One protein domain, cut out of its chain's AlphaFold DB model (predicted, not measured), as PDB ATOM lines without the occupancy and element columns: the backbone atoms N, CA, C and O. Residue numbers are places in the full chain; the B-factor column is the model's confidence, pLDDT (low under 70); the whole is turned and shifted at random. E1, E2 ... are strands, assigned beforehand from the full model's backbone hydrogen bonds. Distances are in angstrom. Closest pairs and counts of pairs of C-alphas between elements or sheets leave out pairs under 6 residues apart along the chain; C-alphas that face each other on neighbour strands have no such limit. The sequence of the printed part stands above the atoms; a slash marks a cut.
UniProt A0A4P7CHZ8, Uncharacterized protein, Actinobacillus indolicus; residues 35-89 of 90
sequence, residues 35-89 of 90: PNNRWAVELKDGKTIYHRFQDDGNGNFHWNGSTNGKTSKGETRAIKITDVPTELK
ATOM      1  N   PRO A  35     145.550 149.230 201.456       93.94
ATOM      2  CA  PRO A  35     144.781 149.286 202.703       93.94
ATOM      3  C   PRO A  35     145.436 148.571 203.891       93.94
ATOM      4  O   PRO A  35     145.109 148.870 205.036       93.94
ATOM      5  N   ASN A  36     146.365 147.649 203.633       95.25
ATOM      6  CA  ASN A  36     147.070 146.894 204.674       95.25
ATOM      7  C   ASN A  36     148.341 147.605 205.159       95.25
ATOM      8  O   ASN A  36     149.098 147.054 205.959       95.25
ATOM      9  N   ASN A  37     148.615 148.806 204.647       96.69
ATOM     10  CA  ASN A  37     149.809 149.558 204.974       96.69
ATOM     11  C   ASN A  37     149.484 151.011 205.310       96.69
ATOM     12  O   ASN A  37     148.552 151.637 204.804       96.69
ATOM     13  N   ARG A  38     150.341 151.576 206.150       97.50
ATOM     14  CA  ARG A  38     150.450 153.009 206.381       97.50
ATOM     15  C   ARG A  38     151.817 153.477 205.933       97.50
ATOM     16  O   ARG A  38     152.805 152.751 206.045       97.50
ATOM     17  N   TRP A  39     151.876 154.708 205.459       97.94
ATOM     18  CA  TRP A  39     153.083 155.268 204.879       97.94
ATOM     19  C   TRP A  39     153.422 156.606 205.513       97.94
ATOM     20  O   TRP A  39     152.551 157.457 205.672       97.94
ATOM     21  N   ALA A  40     154.692 156.800 205.854       97.69
ATOM     22  CA  ALA A  40     155.231 158.084 206.287       97.69
ATOM     23  C   ALA A  40     156.278 158.571 205.285       97.69
ATOM     24  O   ALA A  40     157.035 157.772 204.730       97.69
ATOM     25  N   VAL A  41     156.321 159.883 205.063       96.62
ATOM     26  CA  VAL A  41     157.275 160.526 204.155       96.62
ATOM     27  C   VAL A  41     158.243 161.361 204.981       96.62
ATOM     28  O   VAL A  41     157.829 162.217 205.760       96.62
ATOM     29  N   GLU A  42     159.533 161.111 204.807       95.75
ATOM     30  CA  GLU A  42     160.626 161.818 205.468       95.75
ATOM     31  C   GLU A  42     161.510 162.474 204.404       95.75
ATOM     32  O   GLU A  42     161.908 161.822 203.441       95.75
ATOM     33  N   LEU A  43     161.836 163.756 204.572       94.88
ATOM     34  CA  LEU A  43     162.872 164.412 203.777       94.88
ATOM     35  C   LEU A  43     164.169 164.393 204.583       94.88
ATOM     36  O   LEU A  43     164.256 165.035 205.627       94.88
ATOM     37  N   LYS A  44     165.173 163.665 204.099       92.06
ATOM     38  CA  LYS A  44     166.470 163.523 204.765       92.06
ATOM     39  C   LYS A  44     167.591 163.676 203.751       92.06
ATOM     40  O   LYS A  44     167.562 163.035 202.704       92.06
ATOM     41  N   ASP A  45     168.552 164.548 204.043       92.06
ATOM     42  CA  ASP A  45     169.699 164.835 203.167       92.06
ATOM     43  C   ASP A  45     169.286 165.183 201.720       92.06
ATOM     44  O   ASP A  45     169.890 164.730 200.747       92.06
ATOM     45  N   GLY A  46     168.189 165.936 201.569       91.94
ATOM     46  CA  GLY A  46     167.626 166.307 200.264       91.94
ATOM     47  C   GLY A  46     166.944 165.164 199.499       91.94
ATOM     48  O   GLY A  46     166.576 165.349 198.343       91.94
ATOM     49  N   LYS A  47     166.760 163.989 200.116       92.62
ATOM     50  CA  LYS A  47     166.091 162.824 199.521       92.62
ATOM     51  C   LYS A  47     164.779 162.517 200.228       92.62
ATOM     52  O   LYS A  47     164.707 162.516 201.456       92.62
ATOM     53  N   THR A  48     163.760 162.189 199.444       95.81
ATOM     54  CA  THR A  48     162.481 161.695 199.959       95.81
ATOM     55  C   THR A  48     162.589 160.208 200.283       95.81
ATOM     56  O   THR A  48     162.884 159.385 199.413       95.81
ATOM     57  N   ILE A  49     162.338 159.856 201.539       96.50
ATOM     58  CA  ILE A  49     162.317 158.488 202.048       96.50
ATOM     59  C   ILE A  49     160.876 158.142 202.417       96.50
ATOM     60  O   ILE A  49     160.233 158.839 203.198       96.50
ATOM     61  N   TYR A  50     160.379 157.038 201.868       97.69
ATOM     62  CA  TYR A  50     159.062 156.502 202.187       97.69
ATOM     63  C   TYR A  50     159.231 155.348 203.161       97.69
ATOM     64  O   TYR A  50     159.938 154.392 202.848       97.69
ATOM     65  N   HIS A  51     158.591 155.432 204.322       97.69
ATOM     66  CA  HIS A  51     158.579 154.391 205.349       97.69
ATOM     67  C   HIS A  51     157.234 153.682 205.344       97.69
ATOM     68  O   HIS A  51     156.200 154.345 205.312       97.69
ATOM     69  N   ARG A  52     157.254 152.349 205.404       97.44
ATOM     70  CA  ARG A  52     156.051 151.513 205.413       97.44
ATOM     71  C   ARG A  52     155.830 150.916 206.794       97.44
ATOM     72  O   ARG A  52     156.734 150.297 207.353       97.44
ATOM     73  N   PHE A  53     154.612 151.038 207.295       96.88
ATOM     74  CA  PHE A  53     154.106 150.311 208.449       96.88
ATOM     75  C   PHE A  53     153.044 149.335 207.958       96.88
ATOM     76  O   PHE A  53     152.057 149.763 207.368       96.88
ATOM     77  N   GLN A  54     153.259 148.044 208.164       95.88
ATOM     78  CA  GLN A  54     152.398 146.982 207.650       95.88
ATOM     79  C   GLN A  54     151.549 146.400 208.777       95.88
ATOM     80  O   GLN A  54     152.087 146.122 209.851       95.88
ATOM     81  N   ASP A  55     150.256 146.207 208.519       94.50
ATOM     82  CA  ASP A  55     149.355 145.450 209.391       94.50
ATOM     83  C   ASP A  55     149.756 143.964 209.393       94.50
ATOM     84  O   ASP A  55     149.973 143.370 208.332       94.50
ATOM     85  N   ASP A  56     149.865 143.354 210.574       91.50
ATOM     86  CA  ASP A  56     150.120 141.917 210.722       91.50
ATOM     87  C   ASP A  56     148.884 141.027 210.497       91.50
ATOM     88  O   ASP A  56     148.983 139.803 210.590       91.50
ATOM     89  N   GLY A  57     147.742 141.631 210.160       92.06
ATOM     90  CA  GLY A  57     146.465 140.961 209.922       92.06
ATOM     91  C   GLY A  57     145.548 140.948 211.143       92.06
ATOM     92  O   GLY A  57     144.412 140.492 211.032       92.06
ATOM     93  N   ASN A  58     146.011 141.467 212.286       92.75
ATOM     94  CA  ASN A  58     145.232 141.588 213.520       92.75
ATOM     95  C   ASN A  58     145.034 143.052 213.954       92.75
ATOM     96  O   ASN A  58     144.644 143.306 215.094       92.75
ATOM     97  N   GLY A  59     145.318 144.017 213.073       87.81
ATOM     98  CA  GLY A  59     145.214 145.445 213.364       87.81
ATOM     99  C   GLY A  59     146.434 146.021 214.085       87.81
ATOM    100  O   GLY A  59     146.406 147.192 214.472       87.81
ATOM    101  N   ASN A  60     147.509 145.241 214.261       92.50
ATOM    102  CA  ASN A  60     148.773 145.748 214.789       92.50
ATOM    103  C   ASN A  60     149.712 146.093 213.638       92.50
ATOM    104  O   ASN A  60     149.997 145.269 212.770       92.50
ATOM    105  N   PHE A  61     150.251 147.307 213.669       92.81
ATOM    106  CA  PHE A  61     151.153 147.785 212.634       92.81
ATOM    107  C   PHE A  61     152.606 147.707 213.083       92.81
ATOM    108  O   PHE A  61     152.973 148.185 214.157       92.81
ATOM    109  N   HIS A  62     153.451 147.178 212.205       93.00
ATOM    110  CA  HIS A  62     154.891 147.080 212.420       93.00
ATOM    111  C   HIS A  62     155.624 147.846 211.336       93.00
ATOM    112  O   HIS A  62     155.262 147.776 210.160       93.00
ATOM    113  N   TRP A  63     156.700 148.538 211.701       94.44
ATOM    114  CA  TRP A  63     157.584 149.094 210.685       94.44
ATOM    115  C   TRP A  63     158.161 147.962 209.827       94.44
ATOM    116  O   TRP A  63     158.681 146.965 210.332       94.44
ATOM    117  N   ASN A  64     158.047 148.119 208.513       93.75
ATOM    118  CA  ASN A  64     158.296 147.065 207.538       93.75
ATOM    119  C   ASN A  64     159.376 147.437 206.509       93.75
ATOM    120  O   ASN A  64     159.679 146.661 205.605       93.75
ATOM    121  N   GLY A  65     159.996 148.607 206.654       95.19
ATOM    122  CA  GLY A  65     161.086 149.053 205.797       95.19
ATOM    123  C   GLY A  65     160.896 150.472 205.286       95.19
ATOM    124  O   GLY A  65     159.910 151.148 205.581       95.19
ATOM    125  N   SER A  66     161.853 150.906 204.471       96.69
ATOM    126  CA  SER A  66     161.776 152.175 203.758       96.69
ATOM    127  C   SER A  66     162.448 152.103 202.390       96.69
ATOM    128  O   SER A  66     163.181 151.154 202.101       96.69
ATOM    129  N   THR A  67     162.257 153.118 201.547       96.56
ATOM    130  CA  THR A  67     162.980 153.255 200.264       96.56
ATOM    131  C   THR A  67     164.482 153.517 200.429       96.56
ATOM    132  O   THR A  67     165.221 153.458 199.452       96.56
ATOM    133  N   ASN A  68     164.955 153.757 201.655       95.00
ATOM    134  CA  ASN A  68     166.376 153.819 202.015       95.00
ATOM    135  C   ASN A  68     166.737 152.754 203.072       95.00
ATOM    136  O   ASN A  68     167.657 152.933 203.869       95.00
ATOM    137  N   GLY A  69     165.969 151.663 203.128       91.56
ATOM    138  CA  GLY A  69     166.160 150.602 204.108       91.56
ATOM    139  C   GLY A  69     167.532 149.944 203.966       91.56
ATOM    140  O   GLY A  69     167.963 149.615 202.858       91.56
ATOM    141  N   LYS A  70     168.202 149.725 205.096       91.00
ATOM    142  CA  LYS A  70     169.464 148.984 205.183       91.00
ATOM    143  C   LYS A  70     169.386 147.928 206.273       91.00
ATOM    144  O   LYS A  70     168.727 148.152 207.288       91.00
ATOM    145  N   THR A  71     170.052 146.798 206.075       87.00
ATOM    146  CA  THR A  71     170.259 145.798 207.131       87.00
ATOM    147  C   THR A  71     171.260 146.314 208.174       87.00
ATOM    148  O   THR A  71     171.927 147.325 207.952       87.00
ATOM    149  N   SER A  72     171.425 145.621 209.306       81.44
ATOM    150  CA  SER A  72     172.478 145.965 210.292       81.44
ATOM    151  C   SER A  72     173.894 145.870 209.740       81.44
ATOM    152  O   SER A  72     174.795 146.509 210.270       81.44
ATOM    153  N   LYS A  73     174.094 145.087 208.677       85.50
ATOM    154  CA  LYS A  73     175.373 144.987 207.967       85.50
ATOM    155  C   LYS A  73     175.573 146.123 206.956       85.50
ATOM    156  O   LYS A  73     176.586 146.156 206.272       85.50
ATOM    157  N   GLY A  74     174.609 147.039 206.843       84.88
ATOM    158  CA  GLY A  74     174.639 148.158 205.903       84.88
ATOM    159  C   GLY A  74     174.219 147.799 204.476       84.88
ATOM    160  O   GLY A  74     174.260 148.670 203.607       84.88
ATOM    161  N   GLU A  75     173.789 146.559 204.227       89.50
ATOM    162  CA  GLU A  75     173.345 146.112 202.904       89.50
ATOM    163  C   GLU A  75     172.001 146.753 202.549       89.50
ATOM    164  O   GLU A  75     171.091 146.823 203.380       89.50
ATOM    165  N   THR A  76     171.859 147.205 201.305       90.81
ATOM    166  CA  THR A  76     170.619 147.817 200.824       90.81
ATOM    167  C   THR A  76     169.475 146.807 200.832       90.81
ATOM    168  O   THR A  76     169.524 145.777 200.163       90.81
ATOM    169  N   ARG A  77     168.396 147.157 201.531       90.69
ATOM    170  CA  ARG A  77     167.106 146.465 201.513       90.69
ATOM    171  C   ARG A  77     165.987 147.498 201.436       90.69
ATOM    172  O   ARG A  77     165.162 147.654 202.339       90.69
ATOM    173  N   ALA A  78     166.035 148.250 200.347       94.06
ATOM    174  CA  ALA A  78     165.077 149.293 200.054       94.06
ATOM    175  C   ALA A  78     163.758 148.700 199.546       94.06
ATOM    176  O   ALA A  78     163.748 147.782 198.724       94.06
ATOM    177  N   ILE A  79     162.648 149.277 199.995       95.06
ATOM    178  CA  ILE A  79     161.366 149.154 199.304       95.06
ATOM    179  C   ILE A  79     161.543 149.743 197.902       95.06
ATOM    180  O   ILE A  79     162.115 150.827 197.751       95.06
ATOM    181  N   LYS A  80     161.075 149.038 196.867       95.12
ATOM    182  CA  LYS A  80     161.165 149.549 195.499       95.12
ATOM    183  C   LYS A  80     160.230 150.741 195.357       95.12
ATOM    184  O   LYS A  80     159.100 150.712 195.833       95.12
ATOM    185  N   ILE A  81     160.664 151.774 194.637       95.06
ATOM    186  CA  ILE A  81     159.822 152.955 194.413       95.06
ATOM    187  C   ILE A  81     158.516 152.604 193.682       95.06
ATOM    188  O   ILE A  81     157.510 153.274 193.874       95.06
ATOM    189  N   THR A  82     158.498 151.535 192.880       95.38
ATOM    190  CA  THR A  82     157.291 151.006 192.224       95.38
ATOM    191  C   THR A  82     156.224 150.551 193.212       95.38
ATOM    192  O   THR A  82     155.047 150.664 192.895       95.38
ATOM    193  N   ASP A  83     156.631 150.119 194.405       95.12
ATOM    194  CA  ASP A  83     155.747 149.565 195.433       95.12
ATOM    195  C   ASP A  83     155.177 150.663 196.342       95.12
ATOM    196  O   ASP A  83     154.272 150.415 197.132       95.12
ATOM    197  N   VAL A  84     155.710 151.887 196.248       96.88
ATOM    198  CA  VAL A  84     155.135 153.052 196.925       96.88
ATOM    199  C   VAL A  84     153.846 153.445 196.193       96.88
ATOM    200  O   VAL A  84     153.875 153.555 194.960       96.88
ATOM    201  N   PRO A  85     152.733 153.707 196.899       96.88
ATOM    202  CA  PRO A  85     151.521 154.232 196.285       96.88
ATOM    203  C   PRO A  85     151.798 155.496 195.469       96.88
ATOM    204  O   PRO A  85     152.490 156.409 195.922       96.88
ATOM    205  N   THR A  86     151.269 155.560 194.247       94.81
ATOM    206  CA  THR A  86     151.469 156.707 193.343       94.81
ATOM    207  C   THR A  86     150.961 158.014 193.940       94.81
ATOM    208  O   THR A  86     151.576 159.047 193.721       94.81
ATOM    209  N   GLU A  87     149.924 157.950 194.773       93.81
ATOM    210  CA  GLU A  87     149.336 159.068 195.524       93.81
ATOM    211  C   GLU A  87     150.347 159.800 196.431       93.81
ATOM    212  O   GLU A  87     150.165 160.971 196.759       93.81
ATOM    213  N   LEU A  88     151.414 159.110 196.855       92.81
ATOM    214  CA  LEU A  88     152.465 159.662 197.715       92.81
ATOM    215  C   LEU A  88     153.671 160.192 196.931       92.81
ATOM    216  O   LEU A  88     154.514 160.899 197.494       92.81
ATOM    217  N   LYS A  89     153.801 159.813 195.658       89.06
ATOM    218  CA  LYS A  89     154.896 160.252 194.792       89.06
ATOM    219  C   LYS A  89     154.553 161.660 194.321       89.06
ATOM    220  O   LYS A  89     153.550 161.850 193.641       89.06
TER     221      LYS A  89
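This is residues 35 to 89 of the 90 residues of an uncharacterized protein of Actinobacillus indolicus (UniProt A0A4P7CHZ8). A narrow, twisted sheet of three strands, E1, E2 and E3, folds back and forth as two successive hairpins, and a long tail without named elements follows it. The tail, residues 67 to 89, first swings out in a loop around residues 71 to 74, then returns and crosses over one face of the sheet, which has no named element on its other face. The printed part has 55 residues, with no named helix and three named strands in the order E1, E2, E3, which is also their order across the antiparallel sheet. The class is all strand, though under half of the residues, 25 of 55, are in named elements. The whole is only just compact, close to loose, with a radius of gyration of the C-alphas of 11.7 A, and spans 34 by 29 by 18 A.

Find C-alpha 35 at (144.781, 149.286, 202.703); from there E1, residues 35 to 44, runs 26.0 A to C-alpha 44 at (166.470, 163.523, 204.765). After a tight link of 2 residues, E2, residues 47 to 55, runs 26.1 A. A tight link of 5 residues leads to E3, residues 61 to 66, which covers 14.5 A and ends at C-alpha 66 at (161.776, 152.175, 203.758). Further on, residues 81 to 83 and 86 to 88 are short helical runs without names.

Begin with E1 and E2, a hairpin of antiparallel neighbours with 155 degrees between their directions. Look at C-alphas 37 and 54, which face each other at 4.5 A; N 38 and O 53 are 2.8 A apart and N 44 and O 47 2.9 A, both within hydrogen-bond range. Next take E2 and E3, also an antiparallel hairpin, at 150 degrees. Here C-alphas 51 and 66 face each other at 4.2 A, and N 54 and O 62, 2.8 A apart, are within hydrogen-bond range. The strands E1, E2 and E3 form a meander, each strand the antiparallel neighbour of the one before. E2 is the inner strand, and E1 and E3 are the edge strands; their closest C-alphas, those of Asn 37 and Phe 61, are 8.0 A apart. The sheet is only just strongly twisted, with C-alphas up to 4.0 A off its best plane.

The two C-alphas farthest apart, those of Gly 46 and Asn 58, are 35.9 A from each other. From C-alpha 35 to C-alpha 89 the distance is 16.9 A. The printed part has no cut, and no link between named strands is long. In this model the mean pLDDT of the printed part is 93.6, and no printed residue is under 70.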